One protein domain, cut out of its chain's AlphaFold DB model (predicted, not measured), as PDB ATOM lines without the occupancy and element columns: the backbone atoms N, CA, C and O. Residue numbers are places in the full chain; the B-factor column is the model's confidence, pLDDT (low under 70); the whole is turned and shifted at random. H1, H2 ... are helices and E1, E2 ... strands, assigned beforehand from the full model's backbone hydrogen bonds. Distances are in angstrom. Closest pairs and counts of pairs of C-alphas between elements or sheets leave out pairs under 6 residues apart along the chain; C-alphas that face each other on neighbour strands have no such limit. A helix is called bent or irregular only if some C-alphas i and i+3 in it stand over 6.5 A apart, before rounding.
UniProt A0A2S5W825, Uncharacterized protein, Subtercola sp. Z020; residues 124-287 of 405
ATOM      1  N   SER A 124       1.124  -5.578  25.822       95.69
ATOM      2  CA  SER A 124       0.153  -6.578  25.403       95.69
ATOM      3  C   SER A 124      -1.218  -5.979  25.136       95.69
ATOM      4  O   SER A 124      -1.628  -5.021  25.785       95.69
ATOM      5  N   VAL A 125      -1.906  -6.527  24.138       96.75
ATOM      6  CA  VAL A 125      -3.254  -6.140  23.730       96.75
ATOM      7  C   VAL A 125      -4.108  -7.397  23.697       96.75
ATOM      8  O   VAL A 125      -3.807  -8.336  22.960       96.75
ATOM      9  N   THR A 126      -5.188  -7.411  24.469       96.12
ATOM     10  CA  THR A 126      -6.172  -8.495  24.445       96.12
ATOM     11  C   THR A 126      -7.250  -8.184  23.417       96.12
ATOM     12  O   THR A 126      -7.841  -7.106  23.455       96.12
ATOM     13  N   ILE A 127      -7.526  -9.129  22.522       94.94
ATOM     14  CA  ILE A 127      -8.578  -9.055  21.498       94.94
ATOM     15  C   ILE A 127      -9.531 -10.251  21.614       94.94
ATOM     16  O   ILE A 127      -9.262 -11.198  22.356       94.94
ATOM     17  N   ALA A 128     -10.650 -10.216  20.888       91.56
ATOM     18  CA  ALA A 128     -11.736 -11.179  21.072       91.56
ATOM     19  C   ALA A 128     -11.347 -12.619  20.710       91.56
ATOM     20  O   ALA A 128     -11.729 -13.559  21.402       91.56
ATOM     21  N   SER A 129     -10.626 -12.815  19.601       92.69
ATOM     22  CA  SER A 129     -10.322 -14.157  19.096       92.69
ATOM     23  C   SER A 129      -9.086 -14.189  18.190       92.69
ATOM     24  O   SER A 129      -8.729 -13.161  17.607       92.69
ATOM     25  N   PRO A 130      -8.459 -15.368  17.987       94.38
ATOM     26  CA  PRO A 130      -7.317 -15.505  17.081       94.38
ATOM     27  C   PRO A 130      -7.610 -15.060  15.644       94.38
ATOM     28  O   PRO A 130      -6.717 -14.586  14.946       94.38
ATOM     29  N   GLY A 131      -8.870 -15.156  15.199       94.19
ATOM     30  CA  GLY A 131      -9.289 -14.726  13.862       94.19
ATOM     31  C   GLY A 131      -9.059 -13.235  13.582       94.19
ATOM     32  O   GLY A 131      -9.016 -12.837  12.420       94.19
ATOM     33  N   GLU A 132      -8.870 -12.418  14.620       95.44
ATOM     34  CA  GLU A 132      -8.609 -10.982  14.501       95.44
ATOM     35  C   GLU A 132      -7.114 -10.634  14.443       95.44
ATOM     36  O   GLU A 132      -6.775  -9.494  14.115       95.44
ATOM     37  N   TRP A 133      -6.202 -11.587  14.692       95.50
ATOM     38  CA  TRP A 133      -4.758 -11.322  14.764       95.50
ATOM     39  C   TRP A 133      -4.217 -10.579  13.540       95.50
ATOM     40  O   TRP A 133      -3.507  -9.587  13.688       95.50
ATOM     41  N   ALA A 134      -4.585 -11.010  12.332       95.38
ATOM     42  CA  ALA A 134      -4.134 -10.393  11.085       95.38
ATOM     43  C   ALA A 134      -4.586  -8.925  10.949       95.38
ATOM     44  O   ALA A 134      -3.785  -8.044  10.623       95.38
ATOM     45  N   SER A 135      -5.861  -8.629  11.226       96.88
ATOM     46  CA  SER A 135      -6.394  -7.262  11.167       96.88
ATOM     47  C   SER A 135      -5.841  -6.360  12.267       96.88
ATOM     48  O   SER A 135      -5.553  -5.187  12.005       96.88
ATOM     49  N   THR A 136      -5.655  -6.897  13.471       97.38
ATOM     50  CA  THR A 136      -5.092  -6.158  14.602       97.38
ATOM     51  C   THR A 136      -3.617  -5.857  14.360       97.38
ATOM     52  O   THR A 136      -3.217  -4.704  14.480       97.38
ATOM     53  N   ALA A 137      -2.822  -6.829  13.897       96.56
ATOM     54  CA  ALA A 137      -1.421  -6.611  13.529       96.56
ATOM     55  C   ALA A 137      -1.269  -5.557  12.422       96.56
ATOM     56  O   ALA A 137      -0.393  -4.698  12.500       96.56
ATOM     57  N   ARG A 138      -2.156  -5.556  11.417       96.62
ATOM     58  CA  ARG A 138      -2.180  -4.500  10.390       96.62
ATOM     59  C   ARG A 138      -2.439  -3.118  10.995       96.62
ATOM     60  O   ARG A 138      -1.804  -2.150  10.589       96.62
ATOM     61  N   SER A 139      -3.360  -3.028  11.952       97.75
ATOM     62  CA  SER A 139      -3.680  -1.772  12.643       97.75
ATOM     63  C   SER A 139      -2.518  -1.297  13.517       97.75
ATOM     64  O   SER A 139      -2.195  -0.114  13.500       97.75
ATOM     65  N   LEU A 140      -1.843  -2.219  14.211       97.12
ATOM     66  CA  LEU A 140      -0.637  -1.939  14.992       97.12
ATOM     67  C   LEU A 140       0.498  -1.400  14.118       97.12
ATOM     68  O   LEU A 140       1.065  -0.361  14.434       97.12
ATOM     69  N   ARG A 141       0.766  -2.036  12.974       95.19
ATOM     70  CA  ARG A 141       1.786  -1.590  12.006       95.19
ATOM     71  C   ARG A 141       1.501  -0.222  11.389       95.19
ATOM     72  O   ARG A 141       2.407   0.402  10.850       95.19
ATOM     73  N   ALA A 142       0.258   0.250  11.461       95.88
ATOM     74  CA  ALA A 142      -0.117   1.592  11.028       95.88
ATOM     75  C   ALA A 142       0.059   2.658  12.128       95.88
ATOM     76  O   ALA A 142      -0.077   3.850  11.837       95.88
ATOM     77  N   LEU A 143       0.339   2.263  13.377       94.62
ATOM     78  CA  LEU A 143       0.598   3.204  14.464       94.62
ATOM     79  C   LEU A 143       1.950   3.906  14.272       94.62
ATOM     80  O   LEU A 143       2.916   3.303  13.798       94.62
ATOM     81  N   PRO A 144       2.063   5.177  14.689       90.12
ATOM     82  CA  PRO A 144       3.350   5.853  14.709       90.12
ATOM     83  C   PRO A 144       4.312   5.145  15.673       90.12
ATOM     84  O   PRO A 144       3.922   4.764  16.774       90.12
ATOM     85  N   ALA A 145       5.579   5.028  15.267       85.50
ATOM     86  CA  ALA A 145       6.674   4.444  16.053       85.50
ATOM     87  C   ALA A 145       6.544   2.944  16.394       85.50
ATOM     88  O   ALA A 145       7.383   2.427  17.135       85.50
ATOM     89  N   PHE A 146       5.562   2.229  15.835       91.81
ATOM     90  CA  PHE A 146       5.537   0.770  15.908       91.81
ATOM     91  C   PHE A 146       6.792   0.179  15.247       91.81
ATOM     92  O   PHE A 146       7.224   0.667  14.206       91.81
ATOM     93  N   GLY A 147       7.405  -0.819  15.884       86.50
ATOM     94  CA  GLY A 147       8.744  -1.312  15.544       86.50
ATOM     95  C   GLY A 147       9.887  -0.612  16.285       86.50
ATOM     96  O   GLY A 147      11.043  -0.994  16.133       86.50
ATOM     97  N   THR A 148       9.605   0.396  17.122       85.50
ATOM     98  CA  THR A 148      10.644   1.135  17.857       85.50
ATOM     99  C   THR A 148      10.261   1.445  19.305       85.50
ATOM    100  O   THR A 148       9.091   1.626  19.645       85.50
ATOM    101  N   GLY A 149      11.269   1.572  20.174       86.69
ATOM    102  CA  GLY A 149      11.089   2.032  21.555       86.69
ATOM    103  C   GLY A 149      10.107   1.168  22.350       86.69
ATOM    104  O   GLY A 149      10.215  -0.052  22.358       86.69
ATOM    105  N   ALA A 150       9.135   1.802  23.012       87.44
ATOM    106  CA  ALA A 150       8.111   1.100  23.792       87.44
ATOM    107  C   ALA A 150       7.149   0.257  22.931       87.44
ATOM    108  O   ALA A 150       6.424  -0.555  23.484       87.44
ATOM    109  N   LEU A 151       7.141   0.441  21.605       91.69
ATOM    110  CA  LEU A 151       6.339  -0.323  20.644       91.69
ATOM    111  C   LEU A 151       7.226  -1.141  19.691       91.69
ATOM    112  O   LEU A 151       6.822  -1.398  18.560       91.69
ATOM    113  N   GLU A 152       8.430  -1.540  20.124       89.81
ATOM    114  CA  GLU A 152       9.325  -2.427  19.355       89.81
ATOM    115  C   GLU A 152       8.600  -3.710  18.918       89.81
ATOM    116  O   GLU A 152       8.698  -4.131  17.769       89.81
ATOM    117  N   SER A 153       7.793  -4.268  19.819       92.69
ATOM    118  CA  SER A 153       6.927  -5.419  19.576       92.69
ATOM    119  C   SER A 153       5.707  -5.354  20.489       92.69
ATOM    120  O   SER A 153       5.798  -4.799  21.584       92.69
ATOM    121  N   VAL A 154       4.596  -5.963  20.084       95.94
ATOM    122  CA  VAL A 154       3.370  -6.060  20.886       95.94
ATOM    123  C   VAL A 154       2.909  -7.510  20.949       95.94
ATOM    124  O   VAL A 154       2.892  -8.218  19.947       95.94
ATOM    125  N   THR A 155       2.505  -7.948  22.133       96.88
ATOM    126  CA  THR A 155       1.903  -9.257  22.372       96.88
ATOM    127  C   THR A 155       0.393  -9.171  22.169       96.88
ATOM    128  O   THR A 155      -0.290  -8.453  22.889       96.88
ATOM    129  N   LEU A 156      -0.161  -9.907  21.213       96.94
ATOM    130  CA  LEU A 156      -1.602 -10.072  21.060       96.94
ATOM    131  C   LEU A 156      -2.066 -11.282  21.864       96.94
ATOM    132  O   LEU A 156      -1.663 -12.410  21.583       96.94
ATOM    133  N   ASN A 157      -2.945 -11.043  22.831       95.50
ATOM    134  CA  ASN A 157      -3.586 -12.073  23.633       95.50
ATOM    135  C   ASN A 157      -5.029 -12.264  23.175       95.50
ATOM    136  O   ASN A 157      -5.715 -11.314  22.804       95.50
ATOM    137  N   THR A 158      -5.518 -13.493  23.241       92.50
ATOM    138  CA  THR A 158      -6.940 -13.794  23.091       92.50
ATOM    139  C   THR A 158      -7.358 -14.681  24.241       92.50
ATOM    140  O   THR A 158      -6.696 -15.686  24.515       92.50
ATOM    141  N   SER A 159      -8.460 -14.322  24.879       78.50
ATOM    142  CA  SER A 159      -9.083 -15.089  25.948       78.50
ATOM    143  C   SER A 159     -10.503 -15.441  25.522       78.50
ATOM    144  O   SER A 159     -11.426 -14.645  25.671       78.50
ATOM    145  N   ASP A 160     -10.676 -16.645  24.976       67.19
ATOM    146  CA  ASP A 160     -12.004 -17.169  24.651       67.19
ATOM    147  C   ASP A 160     -12.431 -18.164  25.743       67.19
ATOM    148  O   ASP A 160     -11.713 -19.143  25.999       67.19
ATOM    149  N   PRO A 161     -13.556 -17.935  26.445       55.28
ATOM    150  CA  PRO A 161     -14.126 -18.937  27.330       55.28
ATOM    151  C   PRO A 161     -14.751 -20.072  26.505       55.28
ATOM    152  O   PRO A 161     -15.942 -20.057  26.185       55.28
ATOM    153  N   VAL A 162     -13.977 -21.120  26.221       54.88
ATOM    154  CA  VAL A 162     -14.483 -22.326  25.550       54.88
ATOM    155  C   VAL A 162     -14.801 -23.385  26.602       54.88
ATOM    156  O   VAL A 162     -13.919 -24.009  27.178       54.88
ATOM    157  N   GLY A 163     -16.088 -23.606  26.875       49.78
ATOM    158  CA  GLY A 163     -16.526 -24.687  27.770       49.78
ATOM    159  C   GLY A 163     -16.233 -24.475  29.263       49.78
ATOM    160  O   GLY A 163     -16.377 -25.418  30.033       49.78
ATOM    161  N   GLY A 164     -15.881 -23.254  29.681       53.91
ATOM    162  CA  GLY A 164     -15.605 -22.903  31.081       53.91
ATOM    163  C   GLY A 164     -14.119 -22.795  31.432       53.91
ATOM    164  O   GLY A 164     -13.811 -22.215  32.471       53.91
ATOM    165  N   ASP A 165     -13.228 -23.256  30.550       57.53
ATOM    166  CA  ASP A 165     -11.782 -23.056  30.656       57.53
ATOM    167  C   ASP A 165     -11.334 -21.894  29.757       57.53
ATOM    168  O   ASP A 165     -11.870 -21.674  28.667       57.53
ATOM    169  N   LEU A 166     -10.357 -21.117  30.233       62.91
ATOM    170  CA  LEU A 166      -9.759 -20.026  29.464       62.91
ATOM    171  C   LEU A 166      -8.762 -20.603  28.458       62.91
ATOM    172  O   LEU A 166      -7.692 -21.071  28.849       62.91
ATOM    173  N   VAL A 167      -9.092 -20.525  27.169       70.25
ATOM    174  CA  VAL A 167      -8.120 -20.782  26.103       70.25
ATOM    175  C   VAL A 167      -7.285 -19.522  25.930       70.25
ATOM    176  O   VAL A 167      -7.782 -18.503  25.446       70.25
ATOM    177  N   LEU A 168      -6.019 -19.586  26.343       84.56
ATOM    178  CA  LEU A 168      -5.069 -18.497  26.140       84.56
ATOM    179  C   LEU A 168      -4.301 -18.742  24.844       84.56
ATOM    180  O   LEU A 168      -3.535 -19.706  24.743       84.56
ATOM    181  N   SER A 169      -4.503 -17.860  23.869       93.00
ATOM    182  CA  SER A 169      -3.637 -17.807  22.693       93.00
ATOM    183  C   SER A 169      -2.878 -16.493  22.655       93.00
ATOM    184  O   SER A 169      -3.462 -15.424  22.833       93.00
ATOM    185  N   THR A 170      -1.578 -16.588  22.415       95.19
ATOM    186  CA  THR A 170      -0.655 -15.461  22.473       95.19
ATOM    187  C   THR A 170       0.215 -15.445  21.225       95.19
ATOM    188  O   THR A 170       0.801 -16.460  20.848       95.19
ATOM    189  N   ILE A 171       0.329 -14.287  20.584       95.50
ATOM    190  CA  ILE A 171       1.232 -14.089  19.455       95.50
ATOM    191  C   ILE A 171       1.949 -12.755  19.584       95.50
ATOM    192  O   ILE A 171       1.312 -11.725  19.770       95.50
ATOM    193  N   VAL A 172       3.273 -12.760  19.482       95.12
ATOM    194  CA  VAL A 172       4.036 -11.510  19.459       95.12
ATOM    195  C   VAL A 172       4.179 -11.031  18.017       95.12
ATOM    196  O   VAL A 172       4.430 -11.824  17.109       95.12
ATOM    197  N   VAL A 173       3.976  -9.733  17.805       94.44
ATOM    198  CA  VAL A 173       4.050  -9.079  16.497       94.44
ATOM    199  C   VAL A 173       5.001  -7.885  16.556       94.44
ATOM    200  O   VAL A 173       4.970  -7.102  17.504       94.44
ATOM    201  N   ASP A 174       5.828  -7.731  15.529       91.06
ATOM    202  CA  ASP A 174       6.673  -6.561  15.286       91.06
ATOM    203  C   ASP A 174       6.309  -5.888  13.947       91.06
ATOM    204  O   ASP A 174       5.318  -6.246  13.285       91.06
ATOM    205  N   GLU A 175       7.101  -4.882  13.557       90.12
ATOM    206  CA  GLU A 175       6.923  -4.087  12.335       90.12
ATOM    207  C   GLU A 175       6.704  -4.942  11.077       90.12
ATOM    208  O   GLU A 175       5.908  -4.577  10.211       90.12
ATOM    209  N   THR A 176       7.358  -6.101  10.986       85.00
ATOM    210  CA  THR A 176       7.410  -6.921   9.768       85.00
ATOM    211  C   THR A 176       6.948  -8.362   9.964       85.00
ATOM    212  O   THR A 176       6.416  -8.956   9.026       85.00
ATOM    213  N   ALA A 177       7.095  -8.921  11.162       86.94
ATOM    214  CA  ALA A 177       6.864 -10.323  11.458       86.94
ATOM    215  C   ALA A 177       5.842 -10.519  12.590       86.94
ATOM    216  O   ALA A 177       5.705  -9.676  13.479       86.94
ATOM    217  N   PRO A 178       5.104 -11.637  12.581       89.50
ATOM    218  CA  PRO A 178       4.842 -12.487  11.418       89.50
ATOM    219  C   PRO A 178       3.978 -11.770  10.361       89.50
ATOM    220  O   PRO A 178       3.200 -10.864  10.675       89.50
ATOM    221  N   ASP A 179       4.106 -12.159   9.094       87.12
ATOM    222  CA  ASP A 179       3.307 -11.600   7.998       87.12
ATOM    223  C   ASP A 179       1.814 -11.990   8.102       87.12
ATOM    224  O   ASP A 179       1.408 -12.811   8.927       87.12
ATOM    225  N   GLU A 180       0.970 -11.385   7.264       89.19
ATOM    226  CA  GLU A 180      -0.484 -11.602   7.288       89.19
ATOM    227  C   GLU A 180      -0.899 -13.053   6.983       89.19
ATOM    228  O   GLU A 180      -1.833 -13.575   7.603       89.19
ATOM    229  N   GLY A 181      -0.212 -13.710   6.044       87.44
ATOM    230  CA  GLY A 181      -0.458 -15.105   5.685       87.44
ATOM    231  C   GLY A 181      -0.112 -16.036   6.842       87.44
ATOM    232  O   GLY A 181      -0.929 -16.878   7.229       87.44
ATOM    233  N   THR A 182       1.044 -15.808   7.471       88.94
ATOM    234  CA  THR A 182       1.458 -16.516   8.684       88.94
ATOM    235  C   THR A 182       0.445 -16.315   9.812       88.94
ATOM    236  O   THR A 182      -0.045 -17.297  10.368       88.94
ATOM    237  N   LEU A 183       0.044 -15.074  10.107       92.62
ATOM    238  CA  LEU A 183      -0.962 -14.769  11.134       92.62
ATOM    239  C   LEU A 183      -2.294 -15.487  10.880       92.62
ATOM    240  O   LEU A 183      -2.871 -16.058  11.804       92.62
ATOM    241  N   THR A 184      -2.763 -15.507   9.630       92.81
ATOM    242  CA  THR A 184      -4.020 -16.168   9.240       92.81
ATOM    243  C   THR A 184      -3.938 -17.683   9.422       92.81
ATOM    244  O   THR A 184      -4.863 -18.306   9.951       92.81
ATOM    245  N   GLY A 185      -2.820 -18.293   9.025       91.56
ATOM    246  CA  GLY A 185      -2.598 -19.724   9.196       91.56
ATOM    247  C   GLY A 185      -2.474 -20.130  10.669       91.56
ATOM    248  O   GLY A 185      -3.082 -21.117  11.085       91.56
ATOM    249  N   LEU A 186      -1.735 -19.361  11.477       94.12
ATOM    250  CA  LEU A 186      -1.601 -19.624  12.914       94.12
ATOM    251  C   LEU A 186      -2.932 -19.416  13.646       94.12
ATOM    252  O   LEU A 186      -3.273 -20.228  14.503       94.12
ATOM    253  N   ALA A 187      -3.730 -18.413  13.266       94.19
ATOM    254  CA  ALA A 187      -5.078 -18.213  13.802       94.19
ATOM    255  C   ALA A 187      -5.989 -19.422  13.538       94.19
ATOM    256  O   ALA A 187      -6.717 -19.865  14.427       94.19
ATOM    257  N   ALA A 188      -5.914 -20.002  12.335       93.38
ATOM    258  CA  ALA A 188      -6.672 -21.202  11.990       93.38
ATOM    259  C   ALA A 188      -6.249 -22.427  12.817       93.38
ATOM    260  O   ALA A 188      -7.088 -23.284  13.093       93.38
ATOM    261  N   ILE A 189      -4.973 -22.514  13.214       94.44
ATOM    262  CA  ILE A 189      -4.457 -23.565  14.103       94.44
ATOM    263  C   ILE A 189      -4.898 -23.317  15.549       94.44
ATOM    264  O   ILE A 189      -5.397 -24.238  16.187       94.44
ATOM    265  N   ALA A 190      -4.760 -22.090  16.052       94.12
ATOM    266  CA  ALA A 190      -5.166 -21.715  17.406       94.12
ATOM    267  C   ALA A 190      -6.674 -21.924  17.640       94.12
ATOM    268  O   ALA A 190      -7.078 -22.348  18.715       94.12
ATOM    269  N   GLY A 191      -7.500 -21.704  16.611       91.88
ATOM    270  CA  GLY A 191      -8.941 -21.966  16.644       91.88
ATOM    271  C   GLY A 191      -9.352 -23.431  16.430       91.88
ATOM    272  O   GLY A 191     -10.546 -23.703  16.292       91.88
ATOM    273  N   GLN A 192      -8.415 -24.386  16.342       94.44
ATOM    274  CA  GLN A 192      -8.776 -25.792  16.147       94.44
ATOM    275  C   GLN A 192      -9.467 -26.379  17.384       94.44
ATOM    276  O   GLN A 192      -8.990 -26.191  18.507       94.44
ATOM    277  N   PRO A 193     -10.533 -27.184  17.201       92.00
ATOM    278  CA  PRO A 193     -11.138 -27.921  18.301       92.00
ATOM    279  C   PRO A 193     -10.106 -28.782  19.039       92.00
ATOM    280  O   PRO A 193      -9.419 -29.609  18.435       92.00
ATOM    281  N   GLY A 194     -10.026 -28.601  20.357       91.56
ATOM    282  CA  GLY A 194      -9.088 -29.317  21.219       91.56
ATOM    283  C   GLY A 194      -7.732 -28.633  21.408       91.56
ATOM    284  O   GLY A 194      -6.859 -29.239  22.020       91.56
ATOM    285  N   VAL A 195      -7.534 -27.400  20.929       93.31
ATOM    286  CA  VAL A 195      -6.423 -26.540  21.371       93.31
ATOM    287  C   VAL A 195      -6.816 -25.842  22.673       93.31
ATOM    288  O   VAL A 195      -7.827 -25.151  22.731       93.31
ATOM    289  N   ALA A 196      -6.023 -26.053  23.723       91.19
ATOM    290  CA  ALA A 196      -6.206 -25.461  25.047       91.19
ATOM    291  C   ALA A 196      -5.345 -24.206  25.249       91.19
ATOM    292  O   ALA A 196      -5.748 -23.278  25.945       91.19
ATOM    293  N   SER A 197      -4.159 -24.162  24.641       93.00
ATOM    294  CA  SER A 197      -3.354 -22.946  24.559       93.00
ATOM    295  C   SER A 197      -2.456 -22.950  23.331       93.00
ATOM    296  O   SER A 197      -2.059 -24.009  22.836       93.00
ATOM    297  N   PHE A 198      -2.126 -21.755  22.854       95.56
ATOM    298  CA  PHE A 198      -1.253 -21.543  21.706       95.56
ATOM    299  C   PHE A 198      -0.325 -20.363  21.985       95.56
ATOM    300  O   PHE A 198      -0.791 -19.297  22.374       95.56
ATOM    301  N   SER A 199       0.974 -20.510  21.755       95.50
ATOM    302  CA  SER A 199       1.907 -19.389  21.788       95.50
ATOM    303  C   SER A 199       2.809 -19.377  20.561       95.50
ATOM    304  O   SER A 199       3.305 -20.420  20.135       95.50
ATOM    305  N   TYR A 200       3.033 -18.184  20.010       94.69
ATOM    306  CA  TYR A 200       4.069 -17.926  19.015       94.69
ATOM    307  C   TYR A 200       4.958 -16.773  19.468       94.69
ATOM    308  O   TYR A 200       4.482 -15.648  19.648       94.69
ATOM    309  N   ASP A 201       6.248 -17.068  19.615       90.44
ATOM    310  CA  ASP A 201       7.282 -16.087  19.921       90.44
ATOM    311  C   ASP A 201       8.282 -16.009  18.751       90.44
ATOM    312  O   ASP A 201       9.103 -16.920  18.572       90.44
ATOM    313  N   PRO A 202       8.203 -14.956  17.917       85.00
ATOM    314  CA  PRO A 202       9.157 -14.658  16.866       85.00
ATOM    315  C   PRO A 202      10.324 -13.798  17.341       85.00
ATOM    316  O   PRO A 202      11.182 -13.485  16.521       85.00
ATOM    317  N   LEU A 203      10.377 -13.366  18.604       81.88
ATOM    318  CA  LEU A 203      11.405 -12.431  19.028       81.88
ATOM    319  C   LEU A 203      12.715 -13.145  19.301       81.88
ATOM    320  O   LEU A 203      12.795 -14.139  20.023       81.88
ATOM    321  N   ARG A 204      13.783 -12.572  18.753       80.69
ATOM    322  CA  ARG A 204      15.144 -12.991  19.045       80.69
ATOM    323  C   ARG A 204      15.579 -12.430  20.397       80.69
ATOM    324  O   ARG A 204      15.728 -11.212  20.510       80.69
ATOM    325  N   PRO A 205      15.877 -13.269  21.411       75.88
ATOM    326  CA  PRO A 205      16.421 -12.787  22.668       75.88
ATOM    327  C   PRO A 205      17.716 -12.018  22.419       75.88
ATOM    328  O   PRO A 205      18.577 -12.460  21.647       75.88
ATOM    329  N   ARG A 206      17.891 -10.877  23.087       68.50
ATOM    330  CA  ARG A 206      19.137 -10.105  22.994       68.50
ATOM    331  C   ARG A 206      20.328 -10.978  23.400       68.50
ATOM    332  O   ARG A 206      20.291 -11.655  24.422       68.50
ATOM    333  N   GLY A 207      21.383 -10.963  22.587       65.38
ATOM    334  CA  GLY A 207      22.594 -11.757  22.824       65.38
ATOM    335  C   GLY A 207      22.483 -13.240  22.454       65.38
ATOM    336  O   GLY A 207      23.453 -13.975  22.632       65.38
ATOM    337  N   SER A 208      21.346 -13.693  21.918       67.69
ATOM    338  CA  SER A 208      21.245 -15.044  21.360       67.69
ATOM    339  C   SER A 208      22.171 -15.210  20.146       67.69
ATOM    340  O   SER A 208      22.288 -14.319  19.297       67.69
ATOM    341  N   GLY A 209      22.851 -16.358  20.074       67.19
ATOM    342  CA  GLY A 209      23.741 -16.722  18.967       67.19
ATOM    343  C   GLY A 209      23.000 -16.916  17.639       67.19
ATOM    344  O   GLY A 209      21.810 -16.634  17.528       67.19
ATOM    345  N   GLY A 210      23.710 -17.393  16.614       70.12
ATOM    346  CA  GLY A 210      23.110 -17.703  15.304       70.12
ATOM    347  C   GLY A 210      22.119 -18.867  15.329       70.12
ATOM    348  O   GLY A 210      21.354 -19.004  14.388       70.12
ATOM    349  N   ASP A 211      22.085 -19.641  16.416       78.25
ATOM    350  CA  ASP A 211      21.245 -20.838  16.564       78.25
ATOM    351  C   ASP A 211      19.817 -20.530  17.051       78.25
ATOM    352  O   ASP A 211      19.055 -21.429  17.401       78.25
ATOM    353  N   TRP A 212      19.446 -19.251  17.138       85.31
ATOM    354  CA  TRP A 212      18.109 -18.863  17.577       85.31
ATOM    355  C   TRP A 212      17.060 -19.077  16.478       85.31
ATOM    356  O   TRP A 212      17.300 -18.772  15.309       85.31
ATOM    357  N   ARG A 213      15.864 -19.525  16.883       88.75
ATOM    358  CA  ARG A 213      14.684 -19.669  16.025       88.75
ATOM    359  C   ARG A 213      13.422 -19.183  16.739       88.75
ATOM    360  O   ARG A 213      13.332 -19.350  17.958       88.75
ATOM    361  N   PRO A 214      12.422 -18.681  15.994       90.44
ATOM    362  CA  PRO A 214      11.067 -18.532  16.503       90.44
ATOM    363  C   PRO A 214      10.536 -19.842  17.087       90.44
ATOM    364  O   PRO A 214      10.882 -20.929  16.609       90.44
ATOM    365  N   THR A 215       9.657 -19.747  18.080       92.75
ATOM    366  CA  THR A 215       9.078 -20.925  18.738       92.75
ATOM    367  C   THR A 215       7.556 -20.896  18.714       92.75
ATOM    368  O   THR A 215       6.934 -19.850  18.890       92.75
ATOM    369  N   ILE A 216       6.956 -22.061  18.474       95.69
ATOM    370  CA  ILE A 216       5.521 -22.312  18.596       95.69
ATOM    371  C   ILE A 216       5.329 -23.354  19.696       95.69
ATOM    372  O   ILE A 216       5.832 -24.471  19.578       95.69
ATOM    373  N   ALA A 217       4.564 -23.035  20.734       96.06
ATOM    374  CA  ALA A 217       4.138 -24.029  21.712       96.06
ATOM    375  C   ALA A 217       2.619 -24.169  21.671       96.06
ATOM    376  O   ALA A 217       1.885 -23.184  21.707       96.06
ATOM    377  N   VAL A 218       2.137 -25.408  21.594       95.88
ATOM    378  CA  VAL A 218       0.699 -25.687  21.602       95.88
ATOM    379  C   VAL A 218       0.379 -26.730  22.653       95.88
ATOM    380  O   VAL A 218       0.978 -27.805  22.683       95.88
ATOM    381  N   SER A 219      -0.606 -26.436  23.495       94.31
ATOM    382  CA  SER A 219      -1.200 -27.407  24.405       94.31
ATOM    383  C   SER A 219      -2.538 -27.853  23.837       94.31
ATOM    384  O   SER A 219      -3.431 -27.034  23.633       94.31
ATOM    385  N   ALA A 220      -2.681 -29.144  23.552       94.12
ATOM    386  CA  ALA A 220      -3.948 -29.743  23.156       94.12
ATOM    387  C   ALA A 220      -4.637 -30.387  24.365       94.12
ATOM    388  O   ALA A 220      -3.970 -30.899  25.262       94.12
ATOM    389  N   THR A 221      -5.965 -30.420  24.387       92.62
ATOM    390  CA  THR A 221      -6.736 -31.061  25.462       92.62
ATOM    391  C   THR A 221      -6.517 -32.575  25.486       92.62
ATOM    392  O   THR A 221      -6.363 -33.169  26.550       92.62
ATOM    393  N   GLU A 222      -6.434 -33.201  24.308       93.19
ATOM    394  CA  GLU A 222      -6.322 -34.652  24.141       93.19
ATOM    395  C   GLU A 222      -5.266 -35.059  23.102       93.19
ATOM    396  O   GLU A 222      -4.950 -34.328  22.157       93.19
ATOM    397  N   SER A 223      -4.796 -36.308  23.191       92.12
ATOM    398  CA  SER A 223      -3.812 -36.882  22.264       92.12
ATOM    399  C   SER A 223      -4.276 -36.909  20.803       92.12
ATOM    400  O   SER A 223      -3.452 -36.810  19.891       92.12
ATOM    401  N   ALA A 224      -5.582 -37.030  20.544       93.31
ATOM    402  CA  ALA A 224      -6.116 -36.956  19.183       93.31
ATOM    403  C   ALA A 224      -5.944 -35.546  18.591       93.31
ATOM    404  O   ALA A 224      -5.439 -35.416  17.473       93.31
ATOM    405  N   ALA A 225      -6.280 -34.506  19.361       94.62
ATOM    406  CA  ALA A 225      -6.097 -33.110  18.973       94.62
ATOM    407  C   ALA A 225      -4.608 -32.765  18.798       94.62
ATOM    408  O   ALA A 225      -4.244 -32.179  17.780       94.62
ATOM    409  N   LYS A 226      -3.727 -33.252  19.689       95.38
ATOM    410  CA  LYS A 226      -2.260 -33.141  19.547       95.38
ATOM    411  C   LYS A 226      -1.780 -33.588  18.157       95.38
ATOM    412  O   LYS A 226      -1.048 -32.866  17.483       95.38
ATOM    413  N   ASN A 227      -2.230 -34.758  17.694       94.69
ATOM    414  CA  ASN A 227      -1.856 -35.299  16.380       94.69
ATOM    415  C   ASN A 227      -2.449 -34.514  15.198       94.69
ATOM    416  O   ASN A 227      -1.863 -34.485  14.113       94.69
ATOM    417  N   VAL A 228      -3.634 -33.922  15.364       95.81
ATOM    418  CA  VAL A 228      -4.242 -33.056  14.342       95.81
ATOM    419  C   VAL A 228      -3.444 -31.762  14.220       95.81
ATOM    420  O   VAL A 228      -3.030 -31.423  13.114       95.81
ATOM    421  N   VAL A 229      -3.149 -31.097  15.339       95.88
ATOM    422  CA  VAL A 229      -2.398 -29.837  15.351       95.88
ATOM    423  C   VAL A 229      -0.988 -30.016  14.801       95.88
ATOM    424  O   VAL A 229      -0.588 -29.265  13.915       95.88
ATOM    425  N   ALA A 230      -0.260 -31.048  15.237       95.69
ATOM    426  CA  ALA A 230       1.074 -31.326  14.709       95.69
ATOM    427  C   ALA A 230       1.063 -31.511  13.182       95.69
ATOM    428  O   ALA A 230       1.931 -30.997  12.485       95.69
ATOM    429  N   ARG A 231       0.041 -32.184  12.638       94.88
ATOM    430  CA  ARG A 231      -0.113 -32.358  11.189       94.88
ATOM    431  C   ARG A 231      -0.402 -31.046  10.472       94.88
ATOM    432  O   ARG A 231       0.114 -30.857   9.378       94.88
ATOM    433  N   LEU A 232      -1.217 -30.168  11.057       94.69
ATOM    434  CA  LEU A 232      -1.491 -28.843  10.496       94.69
ATOM    435  C   LEU A 232      -0.224 -27.978  10.481       94.69
ATOM    436  O   LEU A 232       0.059 -27.355   9.465       94.69
ATOM    437  N   LEU A 233       0.573 -28.013  11.553       94.38
ATOM    438  CA  LEU A 233       1.871 -27.333  11.626       94.38
ATOM    439  C   LEU A 233       2.878 -27.895  10.606       94.38
ATOM    440  O   LEU A 233       3.575 -27.125   9.950       94.38
ATOM    441  N   SER A 234       2.932 -29.219  10.410       91.94
ATOM    442  CA  SER A 234       3.788 -29.837   9.381       91.94
ATOM    443  C   SER A 234       3.314 -29.558   7.952       91.94
ATOM    444  O   SER A 234       4.128 -29.432   7.043       91.94
ATOM    445  N   ALA A 235       1.998 -29.495   7.737       89.75
ATOM    446  CA  ALA A 235       1.384 -29.236   6.434       89.75
ATOM    447  C   ALA A 235       1.246 -27.740   6.124       89.75
ATOM    448  O   ALA A 235       0.657 -27.391   5.101       89.75
ATOM    449  N   PHE A 236       1.760 -26.872   6.999       88.94
ATOM    450  CA  PHE A 236       1.745 -25.428   6.827       88.94
ATOM    451  C   PHE A 236       2.529 -25.061   5.560       88.94
ATOM    452  O   PHE A 236       3.758 -25.005   5.560       88.94
ATOM    453  N   SER A 237       1.833 -24.917   4.431       69.19
ATOM    454  CA  SER A 237       2.493 -24.770   3.139       69.19
ATOM    455  C   SER A 237       3.105 -23.381   3.006       69.19
ATOM    456  O   SER A 237       2.395 -22.380   3.091       69.19
ATOM    457  N   ALA A 238       4.392 -23.340   2.664       53.03
ATOM    458  CA  ALA A 238       5.073 -22.132   2.204       53.03
ATOM    459  C   ALA A 238       4.542 -21.608   0.847       53.03
ATOM    460  O   ALA A 238       4.901 -20.508   0.447       53.03
ATOM    461  N   ASP A 239       3.673 -22.366   0.157       45.28
ATOM    462  CA  ASP A 239       3.043 -21.988  -1.124       45.28
ATOM    463  C   ASP A 239       1.967 -20.887  -0.991       45.28
ATOM    464  O   ASP A 239       1.408 -20.439  -1.991       45.28
ATOM    465  N   ALA A 240       1.686 -20.429   0.231       45.03
ATOM    466  CA  ALA A 240       0.876 -19.249   0.512       45.03
ATOM    467  C   ALA A 240       1.759 -18.121   1.071       45.03
ATOM    468  O   ALA A 240       1.568 -17.729   2.213       45.03
ATOM    469  N   ASP A 241       2.776 -17.673   0.324       40.41
ATOM    470  CA  ASP A 241       3.645 -16.518   0.642       40.41
ATOM    471  C   ASP A 241       4.285 -16.480   2.058       40.41
ATOM    472  O   ASP A 241       4.936 -15.505   2.421       40.41
ATOM    473  N   ALA A 242       4.189 -17.563   2.835       44.56
ATOM    474  CA  ALA A 242       4.685 -17.704   4.202       44.56
ATOM    475  C   ALA A 242       6.065 -18.379   4.225       44.56
ATOM    476  O   ALA A 242       6.329 -19.316   4.987       44.56
ATOM    477  N   ALA A 243       6.970 -17.929   3.352       48.81
ATOM    478  CA  ALA A 243       8.376 -18.015   3.715       48.81
ATOM    479  C   ALA A 243       8.550 -17.130   4.960       48.81
ATOM    480  O   ALA A 243       7.979 -16.036   4.978       48.81
ATOM    481  N   PRO A 244       9.289 -17.565   6.000       56.09
ATOM    482  CA  PRO A 244       9.594 -16.665   7.105       56.09
ATOM    483  C   PRO A 244      10.145 -15.362   6.512       56.09
ATOM    484  O   PRO A 244      10.886 -15.414   5.522       56.09
ATOM    485  N   ALA A 245       9.707 -14.214   7.049       57.09
ATOM    486  CA  ALA A 245      10.096 -12.891   6.557       57.09
ATOM    487  C   ALA A 245      11.585 -12.893   6.187       57.09
ATOM    488  O   ALA A 245      12.385 -13.453   6.934       57.09
ATOM    489  N   ALA A 246      11.951 -12.358   5.016       54.38
ATOM    490  CA  ALA A 246      13.278 -12.553   4.430       54.38
ATOM    491  C   ALA A 246      14.408 -12.385   5.472       54.38
ATOM    492  O   ALA A 246      14.656 -11.282   5.951       54.38
ATOM    493  N   GLY A 247      15.080 -13.491   5.819       63.69
ATOM    494  CA  GLY A 247      16.155 -13.521   6.821       63.69
ATOM    495  C   GLY A 247      15.791 -14.097   8.199       63.69
ATOM    496  O   GLY A 247      16.697 -14.269   9.012       63.69
ATOM    497  N   ALA A 248      14.528 -14.436   8.468       75.50
ATOM    498  CA  ALA A 248      14.124 -15.162   9.672       75.50
ATOM    499  C   ALA A 248      14.170 -16.690   9.443       75.50
ATOM    500  O   ALA A 248      13.745 -17.163   8.386       75.50
ATOM    501  N   PRO A 249      14.664 -17.483  10.406       85.62
ATOM    502  CA  PRO A 249      14.633 -18.939  10.305       85.62
ATOM    503  C   PRO A 249      13.219 -19.483  10.542       85.62
ATOM    504  O   PRO A 249      12.383 -18.845  11.190       85.62
ATOM    505  N   ARG A 250      12.941 -20.699  10.056       88.62
ATOM    506  CA  ARG A 250      11.678 -21.395  10.340       88.62
ATOM    507  C   ARG A 250      11.485 -21.593  11.837       88.62
ATOM    508  O   ARG A 250      12.416 -21.966  12.556       88.62
ATOM    509  N   ALA A 251      10.240 -21.414  12.272       91.69
ATOM    510  CA  ALA A 251       9.847 -21.657  13.648       91.69
ATOM    511  C   ALA A 251       9.967 -23.144  14.000       91.69
ATOM    512  O   ALA A 251       9.475 -24.004  13.261       91.69
ATOM    513  N   ALA A 252      10.577 -23.436  15.144       93.94
ATOM    514  CA  ALA A 252      10.454 -24.738  15.781       93.94
ATOM    515  C   ALA A 252       9.098 -24.812  16.494       93.94
ATOM    516  O   ALA A 252       8.637 -23.811  17.045       93.94
ATOM    517  N   TYR A 253       8.450 -25.974  16.490       96.00
ATOM    518  CA  TYR A 253       7.209 -26.179  17.226       96.00
ATOM    519  C   TYR A 253       7.296 -27.361  18.182       96.00
ATOM    520  O   TYR A 253       7.943 -28.365  17.880       96.00
ATOM    521  N   THR A 254       6.539 -27.263  19.272       96.44
ATOM    522  CA  THR A 254       6.291 -28.353  20.214       96.44
ATOM    523  C   THR A 254       4.801 -28.427  20.545       96.44
ATOM    524  O   THR A 254       4.185 -27.431  20.931       96.44
ATOM    525  N   VAL A 255       4.206 -29.616  20.402       96.31
ATOM    526  CA  VAL A 255       2.787 -29.868  20.712       96.31
ATOM    527  C   VAL A 255       2.655 -30.861  21.868       96.31
ATOM    528  O   VAL A 255       3.122 -32.000  21.780       96.31
ATOM    529  N   PHE A 256       1.966 -30.447  22.929       94.06
ATOM    530  CA  PHE A 256       1.687 -31.232  24.134       94.06
ATOM    531  C   PHE A 256       0.221 -31.684  24.188       94.06
ATOM    532  O   PHE A 256      -0.632 -31.150  23.484       94.06
ATOM    533  N   SER A 257      -0.079 -32.670  25.039       93.31
ATOM    534  CA  SER A 257      -1.450 -33.068  25.392       93.31
ATOM    535  C   SER A 257      -1.630 -32.938  26.900       93.31
ATOM    536  O   SER A 257      -0.880 -33.562  27.642       93.31
ATOM    537  N   GLN A 258      -2.636 -32.194  27.356       88.81
ATOM    538  CA  GLN A 258      -2.947 -32.046  28.782       88.81
ATOM    539  C   GLN A 258      -3.421 -33.360  29.407       88.81
ATOM    540  O   GLN A 258      -3.060 -33.675  30.534       88.81
ATOM    541  N   ALA A 259      -4.174 -34.172  28.656       84.69
ATOM    542  CA  ALA A 259      -4.633 -35.483  29.118       84.69
ATOM    543  C   ALA A 259      -3.510 -36.525  29.301       84.69
ATOM    544  O   ALA A 259      -3.776 -37.622  29.788       84.69
ATOM    545  N   ASP A 260      -2.278 -36.225  28.876       79.75
ATOM    546  CA  ASP A 260      -1.154 -37.160  28.919       79.75
ATOM    547  C   ASP A 260       0.099 -36.457  29.452       79.75
ATOM    548  O   ASP A 260       1.028 -36.158  28.703       79.75
ATOM    549  N   GLU A 261       0.116 -36.196  30.765       65.00
ATOM    550  CA  GLU A 261       1.248 -35.569  31.474       65.00
ATOM    551  C   GLU A 261       2.572 -36.333  31.285       65.00
ATOM    552  O   GLU A 261       3.653 -35.763  31.411       65.00
ATOM    553  N   THR A 262       2.498 -37.630  30.967       69.94
ATOM    554  CA  THR A 262       3.656 -38.501  30.713       69.94
ATOM    555  C   THR A 262       3.982 -38.684  29.233       69.94
ATOM    556  O   THR A 262       4.988 -39.311  28.890       69.94
ATOM    557  N   GLY A 263       3.128 -38.177  28.349       74.88
ATOM    558  CA  GLY A 263       3.249 -38.348  26.915       74.88
ATOM    559  C   GLY A 263       4.397 -37.530  26.353       74.88
ATOM    560  O   GLY A 263       4.576 -36.362  26.692       74.88
ATOM    561  N   SER A 264       5.156 -38.116  25.427       86.94
ATOM    562  CA  SER A 264       6.166 -37.350  24.704       86.94
ATOM    563  C   SER A 264       5.497 -36.251  23.860       86.94
ATOM    564  O   SER A 264       4.468 -36.514  23.203       86.94
ATOM    565  N   PRO A 265       6.052 -35.027  23.872       93.31
ATOM    566  CA  PRO A 265       5.617 -33.984  22.962       93.31
ATOM    567  C   PRO A 265       5.894 -34.375  21.508       93.31
ATOM    568  O   PRO A 265       6.683 -35.280  21.225       93.31
ATOM    569  N   ILE A 266       5.214 -33.700  20.582       95.00
ATOM    570  CA  ILE A 266       5.534 -33.782  19.156       95.00
ATOM    571  C   ILE A 266       6.299 -32.526  18.766       95.00
ATOM    572  O   ILE A 266       5.717 -31.441  18.738       95.00
ATOM    573  N   ASP A 267       7.569 -32.708  18.423       96.12
ATOM    574  CA  ASP A 267       8.444 -31.643  17.943       96.12
ATOM    575  C   ASP A 267       8.536 -31.624  16.411       96.12
ATOM    576  O   ASP A 267       8.330 -32.642  15.727       96.12
ATOM    577  N   GLY A 268       8.862 -30.457  15.864       95.06
ATOM    578  CA  GLY A 268       9.173 -30.295  14.450       95.06
ATOM    579  C   GLY A 268       9.437 -28.847  14.055       95.06
ATOM    580  O   GLY A 268       9.658 -27.981  14.896       95.06
ATOM    581  N   TYR A 269       9.405 -28.597  12.750       93.62
ATOM    582  CA  TYR A 269       9.615 -27.276  12.164       93.62
ATOM    583  C   TYR A 269       8.421 -26.904  11.296       93.62
ATOM    584  O   TYR A 269       7.887 -27.746  10.569       93.62
ATOM    585  N   LEU A 270       8.002 -25.643  11.375       92.31
ATOM    586  CA  LEU A 270       6.828 -25.152  10.663       92.31
ATOM    587  C   LEU A 270       6.951 -25.406   9.151       92.31
ATOM    588  O   LEU A 270       7.928 -25.010   8.501       92.31
ATOM    589  N   GLY A 271       5.940 -26.080   8.602       90.88
ATOM    590  CA  GLY A 271       5.856 -26.424   7.185       90.88
ATOM    591  C   GLY A 271       6.801 -27.533   6.722       90.88
ATOM    592  O   GLY A 271       6.970 -27.711   5.515       90.88
ATOM    593  N   LEU A 272       7.434 -28.268   7.645       90.62
ATOM    594  CA  LEU A 272       8.216 -29.461   7.327       90.62
ATOM    595  C   LEU A 272       7.513 -30.738   7.813       90.62
ATOM    596  O   LEU A 272       6.859 -30.728   8.860       90.62
ATOM    597  N   PRO A 273       7.663 -31.864   7.087       91.19
ATOM    598  CA  PRO A 273       7.157 -33.152   7.541       91.19
ATOM    599  C   PRO A 273       7.688 -33.515   8.930       91.19
ATOM    600  O   PRO A 273       8.851 -33.266   9.251       91.19
ATOM    601  N   HIS A 274       6.855 -34.163   9.741       88.00
ATOM    602  CA  HIS A 274       7.279 -34.662  11.046       88.00
ATOM    603  C   HIS A 274       8.509 -35.582  10.926       88.00
ATOM    604  O   HIS A 274       8.556 -36.464  10.065       88.00
ATOM    605  N   GLY A 275       9.498 -35.365  11.797       88.19
ATOM    606  CA  GLY A 275      10.778 -36.079  11.779       88.19
ATOM    607  C   GLY A 275      11.786 -35.567  10.743       88.19
ATOM    608  O   GLY A 275      12.842 -36.180  10.588       88.19
ATOM    609  N   ALA A 276      11.490 -34.472  10.032       90.62
ATOM    610  CA  ALA A 276      12.483 -33.800   9.202       90.62
ATOM    611  C   ALA A 276      13.691 -33.348  10.049       90.62
ATOM    612  O   ALA A 276      13.508 -32.940  11.202       90.62
ATOM    613  N   PRO A 277      14.918 -33.415   9.499       91.62
ATOM    614  CA  PRO A 277      16.083 -32.850  10.164       91.62
ATOM    615  C   PRO A 277      15.933 -31.333  10.314       91.62
ATOM    616  O   PRO A 277      15.125 -30.704   9.627       91.62
ATOM    617  N   GLU A 278      16.740 -30.753  11.199       89.19
ATOM    618  CA  GLU A 278      16.813 -29.304  11.352       89.19
ATOM    619  C   GLU A 278      17.123 -28.617  10.007       89.19
ATOM    620  O   GLU A 278      18.046 -29.048   9.306       89.19
ATOM    621  N   PRO A 279      16.348 -27.589   9.613       87.19
ATOM    622  CA  PRO A 279      16.590 -26.869   8.372       87.19
ATOM    623  C   PRO A 279      17.862 -26.016   8.448       87.19
ATOM    624  O   PRO A 279      18.139 -25.369   9.453       87.19
ATOM    625  N   ASP A 280      18.608 -25.971   7.347       86.88
ATOM    626  CA  ASP A 280      19.780 -25.102   7.179       86.88
ATOM    627  C   ASP A 280      19.351 -23.701   6.703       86.88
ATOM    628  O   ASP A 280      19.544 -23.316   5.551       86.88
ATOM    629  N   ASP A 281      18.638 -22.980   7.568       83.19
ATOM    630  CA  ASP A 281      18.048 -21.657   7.306       83.19
ATOM    631  C   ASP A 281      18.348 -20.631   8.415       83.19
ATOM    632  O   ASP A 281      17.759 -19.550   8.453       83.19
ATOM    633  N   LEU A 282      19.281 -20.956   9.312       81.75
ATOM    634  CA  LEU A 282      19.792 -20.015  10.301       81.75
ATOM    635  C   LEU A 282      20.617 -18.932   9.603       81.75
ATOM    636  O   LEU A 282      21.494 -19.214   8.783       81.75
ATOM    637  N   ALA A 283      20.353 -17.672   9.948       67.12
ATOM    638  CA  ALA A 283      21.179 -16.571   9.477       67.12
ATOM    639  C   ALA A 283      22.624 -16.744   9.990       67.12
ATOM    640  O   ALA A 283      22.821 -17.141  11.145       67.12
ATOM    641  N   PRO A 284      23.654 -16.397   9.192       58.22
ATOM    642  CA  PRO A 284      25.026 -16.375   9.681       58.22
ATOM    643  C   PRO A 284      25.108 -15.497  10.932       58.22
ATOM    644  O   PRO A 284      24.567 -14.390  10.941       58.22
ATOM    645  N   VAL A 285      25.780 -15.977  11.984       55.69
ATOM    646  CA  VAL A 285      26.012 -15.199  13.212       55.69
ATOM    647  C   VAL A 285      26.578 -13.826  12.812       55.69
ATOM    648  O   VAL A 285      27.650 -13.792  12.195       55.69
ATOM    649  N   PRO A 286      25.909 -12.698  13.127       51.16
ATOM    650  CA  PRO A 286      26.498 -11.386  12.907       51.16
ATOM    651  C   PRO A 286      27.825 -11.331  13.664       51.16
ATOM    652  O   PRO A 286      27.873 -11.650  14.854       51.16
ATOM    653  N   GLY A 287      28.911 -10.973  12.976       52.12
ATOM    654  CA  GLY A 287      30.188 -10.740  13.645       52.12
ATOM    655  C   GLY A 287      30.020  -9.697  14.760       52.12
ATOM    656  O   GLY A 287      29.127  -8.854  14.659       52.12
TER     657      GLY A 287
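Overview. This is residues 124 to 287 of the 405 residues of an uncharacterized protein of Subtercola sp. Z020 (UniProt A0A2S5W825). The domain is a twisted wall of seven strands, E1 to E7, with three helices, H1, H2 and H3, in a row over one of its faces and no named helix over the other. The helices run along the strands, H1 over E2, H2 over E3 and E4, and H3 over E6. The printed part has 164 residues, with three named helices and seven named strands in the order E1 H1 E2 E3 H2 E4 E5 H3 E6 E7. The strands lie side by side in the order E1 E2 E3 E4 E5 E6 E7 in one mixed sheet, and the class is mixed, helices and strands. The whole is compact, with a radius of gyration of the C-alphas of 15.8 A and spans of 42 by 37 by 30 A.

Arrangement. The sheet runs from edge strand E1, residues 124 to 127, through E2, residues 153 to 162, E3, residues 165 to 174, E4, residues 195 to 201, E5, residues 215 to 220, and E6, residues 252 to 257, to edge strand E7, residues 266 to 269. It is twisted, its C-alphas lying up to 4.2 A off the best plane. E4 and E5 form an antiparallel hairpin, with N 199 and O 217 within hydrogen-bond range at 2.8 A. E3 and E4 are parallel, with N 170 and O 198 at 2.8 A, and E5 and E6 are parallel, with N 256 and O 218 at 2.8 A. The hairpin E2 and E3 has N 156 and O 171 at 2.7 A, and the hairpin E6 and E7 has N 253 and O 268 at 2.8 A. E1 and E2 are parallel, with N 157 and O 125 at 2.8 A. H1, residues 130 to 141, H2, residues 180 to 190, and H3, residues 223 to 234, are on the same face of the sheet: two layers, helices on one face of a sheet. Their heights over the sheet are 8.5 A for H1, 10.1 A for H2 and 7.4 A for H3. H1 and H2 touch, with the C-alphas of Pro 130 and Ala 187 closest at 4.8 A, and run opposite ways at a shallow tilt of 30 degrees. H2 and H3 only just touch, with 3 pairs of C-alphas within 8 A, the closest being those of Ile 189 and Val 229 at 6.7 A; H3 touches with residues 229 to 233 alone. H1 and H3 are apart. Three strand-helix-strand units, each two parallel neighbour strands with a helix between them in the chain, have a right-handed crossover in E1, H1, E2, a left-handed one in E3, H2, E4 and a right-handed one in E5, H3, E6. Every O i to N i+4 pair is within hydrogen-bond range in H2 and H3, and 6 of 8 are in H1.

Along the chain. E1 begins at C-alpha 124, at (0.153, -6.578, 25.403), and is 9.9 A long. The longest strands by residues are E2, 27.9 A, and E3, 29.1 A; E4 measures 17.3 A, E5 16.3 A and E6 17.4 A. E7, 10.4 A long, ends at C-alpha 269, at (9.615, -27.276, 12.164). H1 is 17.4 A long and irregular, with C-alphas 131 and 134 standing 7.3 A apart. H2 is 15.1 A long, and H3, 16.5 A, begins at C-alpha 223, at (-3.812, -36.882, 22.264).

Size, cuts and confidence. The two C-alphas farthest apart are those of Gly 163 and Gly 287, 50.8 A. The printed part has no cut. The links H1 to E2, E4 to E5 and H3 to E6 are long, and residues 270 to 287 follow E7 with no named element. The mean pLDDT of the printed part is 85.2; residues 160 to 166, 206 to 209, 237 to 247, 261 to 262 and 283 to 287 are under 70.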